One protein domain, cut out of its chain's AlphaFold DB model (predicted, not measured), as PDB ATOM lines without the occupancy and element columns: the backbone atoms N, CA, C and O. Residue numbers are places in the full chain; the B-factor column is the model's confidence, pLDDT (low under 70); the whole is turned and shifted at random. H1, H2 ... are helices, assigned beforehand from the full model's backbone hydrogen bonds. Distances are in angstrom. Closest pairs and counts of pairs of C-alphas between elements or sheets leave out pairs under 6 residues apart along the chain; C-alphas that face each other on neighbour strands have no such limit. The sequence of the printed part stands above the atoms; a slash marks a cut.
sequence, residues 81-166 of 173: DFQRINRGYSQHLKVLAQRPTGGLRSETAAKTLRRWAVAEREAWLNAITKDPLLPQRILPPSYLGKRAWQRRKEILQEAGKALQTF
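What this domain is: This is residues 81 to 166 of the 173 residues of the protein "PaaX_C domain-containing protein" of Verrucomicrobia bacterium (UniProt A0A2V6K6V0). Three helices run lengthwise in a narrow up-and-down bundle that makes a rod, with H1 packing on both H2 and H3. At one end of the rod the long unnamed stretch of residues 129 to 144 leads from H2 round to H3, and Ser 106, in the link from H1 to H2, lies at the other end. The printed part has 86 residues, with three named helices in the order H1, H2, H3 and no named strand, and its class is all helix. It is only just loose, close to compact, with a radius of gyration of the C-alphas of 14.6 A, and the C-alphas span 46 by 19 by 16 A.

How they stand to each other: Look first at H2, residues 107 to 128, the longest helix. It touches H1, residues 82 to 97, and their closest C-alphas, those of Gly 88 and Ala 127, are 4.5 A apart. H1 and H2 run opposite ways at a shallow tilt of 11 degrees and form a helical hairpin. From H1, go on to H3, residues 145 to 164, which touches H1: the closest C-alphas of the two are those of Leu 93 and Ala 148, 6.2 A apart. H1 and H3 run the same way at a shallow tilt of 21 degrees. H2 and H3 are near each other, with 13 pairs of C-alphas within 10 A, the closest at 8.2 A. The three form a bundle, up and down, each helix running against the one before it in the chain. In H1, H2 and H3 every O i to N i+4 pair of the backbone is within hydrogen-bond range.

Where its parts are: Find C-alpha 107 at (-21.394, 3.241, 70.183); from there H2 runs 31.5 A to C-alpha 128 at (-4.956, 30.017, 68.725). Go back to C-alpha 82 at (-6.045, 39.595, 61.844), where H1 begins; its 16 residues cover 22.0 A from first to last C-alpha. H3 starts at C-alpha 145 and runs 28.4 A to C-alpha 164 at (-22.609, 12.685, 82.647).

The domain as a whole: The two C-alphas farthest apart are those of Ser 106 and Ile 138, at 47.2 A. The printed part runs from 81 to 166 with no cut. The link from H1 to H2 is short, with 9 residues, and the link from H2 to H3 is long, with 16. In the B-factor column you will find a mean pLDDT of 92.1 for the printed part, with residues 165 to 166 under 70.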
ATOM      1  N   ASP A  81      -1.650  39.795  60.990       94.19
ATOM      2  CA  ASP A  81      -2.675  39.439  60.001       94.19
ATOM      3  C   ASP A  81      -3.966  38.945  60.688       94.19
ATOM      4  O   ASP A  81      -4.268  37.744  60.754       94.19
ATOM      5  N   PHE A  82      -4.757  39.889  61.208       94.75
ATOM      6  CA  PHE A  82      -6.045  39.595  61.844       94.75
ATOM      7  C   PHE A  82      -7.072  38.994  60.882       94.75
ATOM      8  O   PHE A  82      -7.960  38.262  61.324       94.75
ATOM      9  N   GLN A  83      -6.943  39.212  59.570       95.62
ATOM     10  CA  GLN A  83      -7.795  38.532  58.595       95.62
ATOM     11  C   GLN A  83      -7.523  37.025  58.601       95.62
ATOM     12  O   GLN A  83      -8.460  36.226  58.655       95.62
ATOM     13  N   ARG A  84      -6.253  36.609  58.593       95.56
ATOM     14  CA  ARG A  84      -5.861  35.197  58.694       95.56
ATOM     15  C   ARG A  84      -6.251  34.581  60.027       95.56
ATOM     16  O   ARG A  84      -6.757  33.457  60.029       95.56
ATOM     17  N   ILE A  85      -6.062  35.301  61.130       96.69
ATOM     18  CA  ILE A  85      -6.483  34.854  62.466       96.69
ATOM     19  C   ILE A  85      -8.004  34.628  62.485       96.69
ATOM     20  O   ILE A  85      -8.478  33.546  62.842       96.69
ATOM     21  N   ASN A  86      -8.779  35.592  61.983       98.00
ATOM     22  CA  ASN A  86     -10.234  35.491  61.904       98.00
ATOM     23  C   ASN A  86     -10.712  34.371  60.971       98.00
ATOM     24  O   ASN A  86     -11.728  33.738  61.264       98.00
ATOM     25  N   ARG A  87      -9.992  34.057  59.884       98.19
ATOM     26  CA  ARG A  87     -10.289  32.861  59.069       98.19
ATOM     27  C   ARG A  87     -10.148  31.575  59.888       98.19
ATOM     28  O   ARG A  87     -11.017  30.709  59.795       98.19
ATOM     29  N   GLY A  88      -9.112  31.475  60.724       98.25
ATOM     30  CA  GLY A  88      -8.925  30.362  61.660       98.25
ATOM     31  C   GLY A  88     -10.096  30.218  62.633       98.25
ATOM     32  O   GLY A  88     -10.710  29.153  62.708       98.25
ATOM     33  N   TYR A  89     -10.477  31.307  63.305       98.50
ATOM     34  CA  TYR A  89     -11.624  31.295  64.218       98.50
ATOM     35  C   TYR A  89     -12.952  31.020  63.521       98.50
ATOM     36  O   TYR A  89     -13.795  30.313  64.063       98.50
ATOM     37  N   SER A  90     -13.141  31.521  62.303       98.44
ATOM     38  CA  SER A  90     -14.337  31.228  61.510       98.44
ATOM     39  C   SER A  90     -14.445  29.737  61.194       98.44
ATOM     40  O   SER A  90     -15.529  29.167  61.294       98.44
ATOM     41  N   GLN A  91     -13.330  29.084  60.849       98.31
ATOM     42  CA  GLN A  91     -13.308  27.639  60.626       98.31
ATOM     43  C   GLN A  91     -13.604  26.865  61.914       98.31
ATOM     44  O   GLN A  91     -14.408  25.934  61.897       98.31
ATOM     45  N   HIS A  92     -13.014  27.273  63.037       98.50
ATOM     46  CA  HIS A  92     -13.306  26.682  64.343       98.50
ATOM     47  C   HIS A  92     -14.785  26.818  64.729       98.50
ATOM     48  O   HIS A  92     -15.411  25.831  65.109       98.50
ATOM     49  N   LEU A  93     -15.384  27.994  64.533       98.50
ATOM     50  CA  LEU A  93     -16.810  28.231  64.769       98.50
ATOM     51  C   LEU A  93     -17.711  27.336  63.902       98.50
ATOM     52  O   LEU A  93     -18.736  26.857  64.390       98.50
ATOM     53  N   LYS A  94     -17.332  27.065  62.644       98.31
ATOM     54  CA  LYS A  94     -18.049  26.111  61.779       98.31
ATOM     55  C   LYS A  94     -17.993  24.690  62.338       98.31
ATOM     56  O   LYS A  94     -19.025  24.028  62.389       98.31
ATOM     57  N   VAL A  95     -16.824  24.235  62.795       98.00
ATOM     58  CA  VAL A  95     -16.672  22.908  63.420       98.00
ATOM     59  C   VAL A  95     -17.483  22.818  64.715       98.00
ATOM     60  O   VAL A  95     -18.185  21.835  64.939       98.00
ATOM     61  N   LEU A  96     -17.464  23.866  65.544       96.69
ATOM     62  CA  LEU A  96     -18.293  23.944  66.748       96.69
ATOM     63  C   LEU A  96     -19.790  23.812  66.432       96.69
ATOM     64  O   LEU A  96     -20.499  23.091  67.131       96.69
ATOM     65  N   ALA A  97     -20.272  24.466  65.371       96.00
ATOM     66  CA  ALA A  97     -21.671  24.390  64.952       96.00
ATOM     67  C   ALA A  97     -22.095  22.984  64.484       96.00
ATOM     68  O   ALA A  97     -23.270  22.647  64.561       96.00
ATOM     69  N   GLN A  98     -21.146  22.147  64.053       95.19
ATOM     70  CA  GLN A  98     -21.381  20.761  63.627       95.19
ATOM     71  C   GLN A  98     -21.405  19.761  64.791       95.19
ATOM     72  O   GLN A  98     -21.312  18.550  64.573       95.19
ATOM     73  N   ARG A  99     -21.505  20.242  66.037       93.56
ATOM     74  CA  ARG A  99     -21.592  19.378  67.215       93.56
ATOM     75  C   ARG A  99     -22.719  18.355  67.049       93.56
ATOM     76  O   ARG A  99     -23.868  18.756  66.860       93.56
ATOM     77  N   PRO A 100     -22.436  17.052  67.221       90.69
ATOM     78  CA  PRO A 100     -23.477  16.039  67.260       90.69
ATOM     79  C   PRO A 100     -24.485  16.341  68.373       90.69
ATOM     80  O   PRO A 100     -24.122  16.493  69.545       90.69
ATOM     81  N   THR A 101     -25.756  16.434  67.997       81.62
ATOM     82  CA  THR A 101     -26.882  16.630  68.911       81.62
ATOM     83  C   THR A 101     -27.541  15.293  69.235       81.62
ATOM     84  O   THR A 101     -27.665  14.432  68.367       81.62
ATOM     85  N   GLY A 102     -27.999  15.128  70.475       75.25
ATOM     86  CA  GLY A 102     -28.650  13.903  70.945       75.25
ATOM     87  C   GLY A 102     -27.871  13.199  72.055       75.25
ATOM     88  O   GLY A 102     -26.716  13.513  72.336       75.25
ATOM     89  N   GLY A 103     -28.537  12.264  72.732       72.75
ATOM     90  CA  GLY A 103     -27.932  11.502  73.822       72.75
ATOM     91  C   GLY A 103     -26.928  10.460  73.324       72.75
ATOM     92  O   GLY A 103     -27.086   9.887  72.244       72.75
ATOM     93  N   LEU A 104     -25.930  10.149  74.150       80.94
ATOM     94  CA  LEU A 104     -24.949   9.089  73.900       80.94
ATOM     95  C   LEU A 104     -25.558   7.701  74.151       80.94
ATOM     96  O   LEU A 104     -25.232   7.026  75.119       80.94
ATOM     97  N   ARG A 105     -26.495   7.282  73.296       81.75
ATOM     98  CA  ARG A 105     -27.254   6.025  73.462       81.75
ATOM     99  C   ARG A 105     -26.690   4.841  72.669       81.75
ATOM    100  O   ARG A 105     -27.209   3.735  72.782       81.75
ATOM    101  N   SER A 106     -25.659   5.059  71.855       83.69
ATOM    102  CA  SER A 106     -25.041   4.025  71.020       83.69
ATOM    103  C   SER A 106     -23.539   4.241  70.856       83.69
ATOM    104  O   SER A 106     -23.030   5.357  71.000       83.69
ATOM    105  N   GLU A 107     -22.824   3.175  70.499       85.69
ATOM    106  CA  GLU A 107     -21.394   3.241  70.183       85.69
ATOM    107  C   GLU A 107     -21.121   4.156  68.978       85.69
ATOM    108  O   GLU A 107     -20.166   4.931  68.978       85.69
ATOM    109  N   THR A 108     -22.000   4.137  67.972       88.81
ATOM    110  CA  THR A 108     -21.916   5.031  66.811       88.81
ATOM    111  C   THR A 108     -22.005   6.498  67.228       88.81
ATOM    112  O   THR A 108     -21.187   7.304  66.786       88.81
ATOM    113  N   ALA A 109     -22.932   6.848  68.128       87.81
ATOM    114  CA  ALA A 109     -23.051   8.209  68.654       87.81
ATOM    115  C   ALA A 109     -21.784   8.635  69.417       87.81
ATOM    116  O   ALA A 109     -21.281   9.740  69.209       87.81
ATOM    117  N   ALA A 110     -21.210   7.737  70.226       87.38
ATOM    118  CA  ALA A 110     -19.954   7.989  70.930       87.38
ATOM    119  C   ALA A 110     -18.765   8.189  69.969       87.38
ATOM    120  O   ALA A 110     -17.983   9.129  70.139       87.38
ATOM    121  N   LYS A 111     -18.646   7.367  68.915       91.06
ATOM    122  CA  LYS A 111     -17.609   7.511  67.874       91.06
ATOM    123  C   LYS A 111     -17.741   8.826  67.109       91.06
ATOM    124  O   LYS A 111     -16.730   9.439  66.768       91.06
ATOM    125  N   THR A 112     -18.961   9.264  66.815       92.31
ATOM    126  CA  THR A 112     -19.210  10.545  66.139       92.31
ATOM    127  C   THR A 112     -18.855  11.726  67.039       92.31
ATOM    128  O   THR A 112     -18.143  12.624  66.592       92.31
ATOM    129  N   LEU A 113     -19.242  11.696  68.322       91.69
ATOM    130  CA  LEU A 113     -18.852  12.734  69.281       91.69
ATOM    131  C   LEU A 113     -17.328  12.818  69.441       91.69
ATOM    132  O   LEU A 113     -16.775  13.914  69.421       91.69
ATOM    133  N   ARG A 114     -16.636  11.674  69.543       92.19
ATOM    134  CA  ARG A 114     -15.168  11.641  69.635       92.19
ATOM    135  C   ARG A 114     -14.506  12.253  68.397       92.19
ATOM    136  O   ARG A 114     -13.594  13.058  68.549       92.19
ATOM    137  N   ARG A 115     -14.963  11.902  67.189       95.56
ATOM    138  CA  ARG A 115     -14.439  12.475  65.934       95.56
ATOM    139  C   ARG A 115     -14.633  13.988  65.878       95.56
ATOM    140  O   ARG A 115     -13.691  14.706  65.560       95.56
ATOM    141  N   TRP A 116     -15.817  14.466  66.252       96.44
ATOM    142  CA  TRP A 116     -16.079  15.899  66.357       96.44
ATOM    143  C   TRP A 116     -15.158  16.582  67.379       96.44
ATOM    144  O   TRP A 116     -14.598  17.627  67.072       96.44
ATOM    145  N   ALA A 117     -14.939  15.986  68.556       95.38
ATOM    146  CA  ALA A 117     -14.082  16.568  69.591       95.38
ATOM    147  C   ALA A 117     -12.614  16.702  69.144       95.38
ATOM    148  O   ALA A 117     -11.956  17.685  69.478       95.38
ATOM    149  N   VAL A 118     -12.104  15.740  68.364       97.62
ATOM    150  CA  VAL A 118     -10.770  15.835  67.747       97.62
ATOM    151  C   VAL A 118     -10.725  16.989  66.746       97.62
ATOM    152  O   VAL A 118      -9.868  17.862  66.873       97.62
ATOM    153  N   ALA A 119     -11.689  17.053  65.822       98.12
ATOM    154  CA  ALA A 119     -11.759  18.122  64.826       98.12
ATOM    155  C   ALA A 119     -11.908  19.517  65.464       98.12
ATOM    156  O   ALA A 119     -11.284  20.479  65.019       98.12
ATOM    157  N   GLU A 120     -12.711  19.636  66.528       97.88
ATOM    158  CA  GLU A 120     -12.866  20.871  67.307       97.88
ATOM    159  C   GLU A 120     -11.531  21.310  67.901       97.88
ATOM    160  O   GLU A 120     -11.126  22.460  67.716       97.88
ATOM    161  N   ARG A 121     -10.828  20.388  68.570       97.81
ATOM    162  CA  ARG A 121      -9.537  20.663  69.202       97.81
ATOM    163  C   ARG A 121      -8.493  21.090  68.176       97.81
ATOM    164  O   ARG A 121      -7.778  22.059  68.419       97.81
ATOM    165  N   GLU A 122      -8.397  20.389  67.053       98.38
ATOM    166  CA  GLU A 122      -7.463  20.716  65.972       98.38
ATOM    167  C   GLU A 122      -7.752  22.096  65.381       98.38
ATOM    168  O   GLU A 122      -6.840  22.912  65.244       98.38
ATOM    169  N   ALA A 123      -9.022  22.401  65.096       98.19
ATOM    170  CA  ALA A 123      -9.416  23.707  64.580       98.19
ATOM    171  C   ALA A 123      -9.137  24.836  65.588       98.19
ATOM    172  O   ALA A 123      -8.663  25.901  65.187       98.19
ATOM    173  N   TRP A 124      -9.370  24.599  66.885       98.12
ATOM    174  CA  TRP A 124      -9.038  25.548  67.950       98.12
ATOM    175  C   TRP A 124      -7.534  25.809  68.022       98.12
ATOM    176  O   TRP A 124      -7.107  26.961  67.995       98.12
ATOM    177  N   LEU A 125      -6.723  24.747  68.069       97.56
ATOM    178  CA  LEU A 125      -5.265  24.860  68.124       97.56
ATOM    179  C   LEU A 125      -4.714  25.565  66.882       97.56
ATOM    180  O   LEU A 125      -3.855  26.437  66.987       97.56
ATOM    181  N   ASN A 126      -5.247  25.255  65.704       96.25
ATOM    182  CA  ASN A 126      -4.876  25.919  64.461       96.25
ATOM    183  C   ASN A 126      -5.181  27.431  64.468       96.25
ATOM    184  O   ASN A 126      -4.450  28.193  63.836       96.25
ATOM    185  N   ALA A 127      -6.242  27.878  65.145       96.62
ATOM    186  CA  ALA A 127      -6.544  29.301  65.290       96.62
ATOM    187  C   ALA A 127      -5.647  29.965  66.347       96.62
ATOM    188  O   ALA A 127      -4.952  30.930  66.037       96.62
ATOM    189  N   ILE A 128      -5.610  29.403  67.561       95.81
ATOM    190  CA  ILE A 128      -4.956  30.017  68.725       95.81
ATOM    191  C   ILE A 128      -3.436  30.127  68.557       95.81
ATOM    192  O   ILE A 128      -2.842  31.099  68.989       95.81
ATOM    193  N   THR A 129      -2.802  29.175  67.865       93.12
ATOM    194  CA  THR A 129      -1.345  29.186  67.614       93.12
ATOM    195  C   THR A 129      -0.880  30.307  66.690       93.12
ATOM    196  O   THR A 129       0.316  30.558  66.592       93.12
ATOM    197  N   LYS A 130      -1.802  30.956  65.973       91.44
ATOM    198  CA  LYS A 130      -1.503  32.112  65.114       91.44
ATOM    199  C   LYS A 130      -1.921  33.429  65.755       91.44
ATOM    200  O   LYS A 130      -1.645  34.479  65.184       91.44
ATOM    201  N   ASP A 131      -2.655  33.362  66.859       94.94
ATOM    202  CA  ASP A 131      -3.223  34.521  67.518       94.94
ATOM    203  C   ASP A 131      -2.212  35.075  68.530       94.94
ATOM    204  O   ASP A 131      -1.795  34.333  69.421       94.94
ATOM    205  N   PRO A 132      -1.815  36.352  68.421       93.25
ATOM    206  CA  PRO A 132      -0.938  36.989  69.400       93.25
ATOM    207  C   PRO A 132      -1.603  37.239  70.762       93.25
ATOM    208  O   PRO A 132      -0.918  37.653  71.686       93.25
ATOM    209  N   LEU A 133      -2.920  37.026  70.897       93.31
ATOM    210  CA  LEU A 133      -3.668  37.181  72.151       93.31
ATOM    211  C   LEU A 133      -3.469  38.545  72.820       93.31
ATOM    212  O   LEU A 133      -3.364  38.651  74.042       93.31
ATOM    213  N   LEU A 134      -3.469  39.594  71.993       93.00
ATOM    214  CA  LEU A 134      -3.234  40.962  72.441       93.00
ATOM    215  C   LEU A 134      -4.216  41.391  73.547       93.00
ATOM    216  O   LEU A 134      -5.374  40.946  73.573       93.00
ATOM    217  N   PRO A 135      -3.810  42.343  74.405       90.56
ATOM    218  CA  PRO A 135      -4.697  42.967  75.371       90.56
ATOM    219  C   PRO A 135      -5.984  43.494  74.735       90.56
ATOM    220  O   PRO A 135      -5.977  44.107  73.668       90.56
ATOM    221  N   GLN A 136      -7.102  43.340  75.448       90.75
ATOM    222  CA  GLN A 136      -8.430  43.694  74.940       90.75
ATOM    223  C   GLN A 136      -8.535  45.109  74.363       90.75
ATOM    224  O   GLN A 136      -9.279  45.299  73.403       90.75
ATOM    225  N   ARG A 137      -7.817  46.068  74.950       90.50
ATOM    226  CA  ARG A 137      -7.865  47.482  74.570       90.50
ATOM    227  C   ARG A 137      -7.345  47.765  73.156       90.50
ATOM    228  O   ARG A 137      -7.780  48.744  72.579       90.50
ATOM    229  N   ILE A 138      -6.465  46.914  72.618       91.25
ATOM    230  CA  ILE A 138      -5.845  47.098  71.292       91.25
ATOM    231  C   ILE A 138      -6.321  46.064  70.262       91.25
ATOM    232  O   ILE A 138      -5.811  45.998  69.147       91.25
ATOM    233  N   LEU A 139      -7.279  45.206  70.629       92.81
ATOM    234  CA  LEU A 139      -7.822  44.228  69.691       92.81
ATOM    235  C   LEU A 139      -8.711  44.925  68.656       92.81
ATOM    236  O   LEU A 139      -9.577  45.714  69.041       92.81
ATOM    237  N   PRO A 140      -8.606  44.562  67.365       92.62
ATOM    238  CA  PRO A 140      -9.507  45.087  66.352       92.62
ATOM    239  C   PRO A 140     -10.972  44.765  66.686       92.62
ATOM    240  O   PRO A 140     -11.265  43.653  67.140       92.62
ATOM    241  N   PRO A 141     -11.931  45.657  66.377       91.25
ATOM    242  CA  PRO A 141     -13.357  45.389  66.591       91.25
ATOM    243  C   PRO A 141     -13.862  44.119  65.885       91.25
ATOM    244  O   PRO A 141     -14.790  43.463  66.352       91.25
ATOM    245  N   SER A 142     -13.229  43.744  64.770       92.19
ATOM    246  CA  SER A 142     -13.550  42.546  63.987       92.19
ATOM    247  C   SER A 142     -12.980  41.245  64.566       92.19
ATOM    248  O   SER A 142     -13.179  40.180  63.979       92.19
ATOM    249  N   TYR A 143     -12.249  41.292  65.682       96.00
ATOM    250  CA  TYR A 143     -11.587  40.128  66.263       96.00
ATOM    251  C   TYR A 143     -12.583  39.059  66.741       96.00
ATOM    252  O   TYR A 143     -13.373  39.262  67.667       96.00
ATOM    253  N   LEU A 144     -12.507  37.870  66.139       97.69
ATOM    254  CA  LEU A 144     -13.442  36.775  66.408       97.69
ATOM    255  C   LEU A 144     -13.072  35.911  67.617       97.69
ATOM    256  O   LEU A 144     -13.932  35.171  68.100       97.69
ATOM    257  N   GLY A 145     -11.840  35.990  68.130       97.38
ATOM    258  CA  GLY A 145     -11.360  35.071  69.167       97.38
ATOM    259  C   GLY A 145     -12.180  35.122  70.458       97.38
ATOM    260  O   GLY A 145     -12.500  34.073  71.017       97.38
ATOM    261  N   LYS A 146     -12.658  36.307  70.872       96.12
ATOM    262  CA  LYS A 146     -13.564  36.447  72.034       96.12
ATOM    263  C   LYS A 146     -14.858  35.654  71.849       96.12
ATOM    264  O   LYS A 146     -15.264  34.900  72.734       96.12
ATOM    265  N   ARG A 147     -15.492  35.802  70.683       97.00
ATOM    266  CA  ARG A 147     -16.726  35.087  70.335       97.00
ATOM    267  C   ARG A 147     -16.478  33.584  70.243       97.00
ATOM    268  O   ARG A 147     -17.275  32.809  70.769       97.00
ATOM    269  N   ALA A 148     -15.386  33.176  69.598       98.00
ATOM    270  CA  ALA A 148     -15.006  31.773  69.472       98.00
ATOM    271  C   ALA A 148     -14.780  31.124  70.843       98.00
ATOM    272  O   ALA A 148     -15.338  30.062  71.112       98.00
ATOM    273  N   TRP A 149     -14.052  31.792  71.741       97.69
ATOM    274  CA  TRP A 149     -13.834  31.327  73.110       97.69
ATOM    275  C   TRP A 149     -15.139  31.188  73.894       97.69
ATOM    276  O   TRP A 149     -15.387  30.154  74.516       97.69
ATOM    277  N   GLN A 150     -15.992  32.212  73.847       97.75
ATOM    278  CA  GLN A 150     -17.265  32.190  74.557       97.75
ATOM    279  C   GLN A 150     -18.150  31.038  74.071       97.75
ATOM    280  O   GLN A 150     -18.605  30.227  74.880       97.75
ATOM    281  N   ARG A 151     -18.289  30.884  72.748       97.81
ATOM    282  CA  ARG A 151     -19.072  29.794  72.161       97.81
ATOM    283  C   ARG A 151     -18.485  28.420  72.476       97.81
ATOM    284  O   ARG A 151     -19.229  27.473  72.721       97.81
ATOM    285  N   ARG A 152     -17.156  28.307  72.498       97.56
ATOM    286  CA  ARG A 152     -16.448  27.077  72.866       97.56
ATOM    287  C   ARG A 152     -16.770  26.652  74.293       97.56
ATOM    288  O   ARG A 152     -17.108  25.491  74.501       97.56
ATOM    289  N   LYS A 153     -16.708  27.574  75.261       97.75
ATOM    290  CA  LYS A 153     -17.058  27.283  76.662       97.75
ATOM    291  C   LYS A 153     -18.477  26.736  76.781       97.75
ATOM    292  O   LYS A 153     -18.660  25.690  77.393       97.75
ATOM    293  N   GLU A 154     -19.449  27.409  76.170       95.81
ATOM    294  CA  GLU A 154     -20.859  26.996  76.200       95.81
ATOM    295  C   GLU A 154     -21.041  25.580  75.642       95.81
ATOM    296  O   GLU A 154     -21.578  24.698  76.309       95.81
ATOM    297  N   ILE A 155     -20.517  25.336  74.439       94.56
ATOM    298  CA  ILE A 155     -20.645  24.047  73.761       94.56
ATOM    299  C   ILE A 155     -19.955  22.921  74.536       94.56
ATOM    300  O   ILE A 155     -20.512  21.829  74.659       94.56
ATOM    301  N   LEU A 156     -18.752  23.156  75.060       92.88
ATOM    302  CA  LEU A 156     -18.034  22.132  75.819       92.88
ATOM    303  C   LEU A 156     -18.702  21.856  77.171       92.88
ATOM    304  O   LEU A 156     -18.728  20.703  77.603       92.88
ATOM    305  N   GLN A 157     -19.306  22.862  77.808       91.56
ATOM    306  CA  GLN A 157     -20.133  22.663  79.000       91.56
ATOM    307  C   GLN A 157     -21.371  21.808  78.692       91.56
ATOM    308  O   GLN A 157     -21.664  20.866  79.429       91.56
ATOM    309  N   GLU A 158     -22.081  22.085  77.596       88.50
ATOM    310  CA  GLU A 158     -23.211  21.263  77.142       88.50
ATOM    311  C   GLU A 158     -22.788  19.817  76.837       88.50
ATOM    312  O   GLU A 158     -23.456  18.869  77.255       88.50
ATOM    313  N   ALA A 159     -21.663  19.635  76.139       87.06
ATOM    314  CA  ALA A 159     -21.120  18.315  75.829       87.06
ATOM    315  C   ALA A 159     -20.728  17.547  77.102       87.06
ATOM    316  O   ALA A 159     -21.020  16.355  77.218       87.06
ATOM    317  N   GLY A 160     -20.136  18.233  78.084       86.19
ATOM    318  CA  GLY A 160     -19.813  17.672  79.396       86.19
ATOM    319  C   GLY A 160     -21.049  17.175  80.149       86.19
ATOM    320  O   GLY A 160     -21.049  16.054  80.658       86.19
ATOM    321  N   LYS A 161     -22.141  17.952  80.152       83.62
ATOM    322  CA  LYS A 161     -23.425  17.528  80.746       83.62
ATOM    323  C   LYS A 161     -23.990  16.283  80.057       83.62
ATOM    324  O   LYS A 161     -24.438  15.357  80.727       83.62
ATOM    325  N   ALA A 162     -23.928  16.219  78.724       77.06
ATOM    326  CA  ALA A 162     -24.389  15.050  77.973       77.06
ATOM    327  C   ALA A 162     -23.579  13.781  78.304       77.06
ATOM    328  O   ALA A 162     -24.152  12.695  78.397       77.06
ATOM    329  N   LEU A 163     -22.270  13.911  78.547       78.06
ATOM    330  CA  LEU A 163     -21.412  12.800  78.975       78.06
ATOM    331  C   LEU A 163     -21.785  12.264  80.364       78.06
ATOM    332  O   LEU A 163     -21.764  11.055  80.560       78.06
ATOM    333  N   GLN A 164     -22.188  13.121  81.305       71.75
ATOM    334  CA  GLN A 164     -22.609  12.685  82.647       71.75
ATOM    335  C   GLN A 164     -23.892  11.839  82.633       71.75
ATOM    336  O   GLN A 164     -24.108  11.026  83.526       71.75
ATOM    337  N   THR A 165     -24.734  11.984  81.606       65.69
ATOM    338  CA  THR A 165     -25.944  11.159  81.436       65.69
ATOM    339  C   THR A 165     -25.676   9.782  80.815       65.69
ATOM    340  O   THR A 165     -26.596   8.972  80.683       65.69
ATOM    341  N   PHE A 166     -24.429   9.491  80.429       63.50
ATOM    342  CA  PHE A 166     -24.045   8.210  79.846       63.50
ATOM    343  C   PHE A 166     -24.031   7.104  80.913       63.50
ATOM    344  O   PHE A 166     -23.158   7.069  81.777       63.50
TER     345      PHE A 166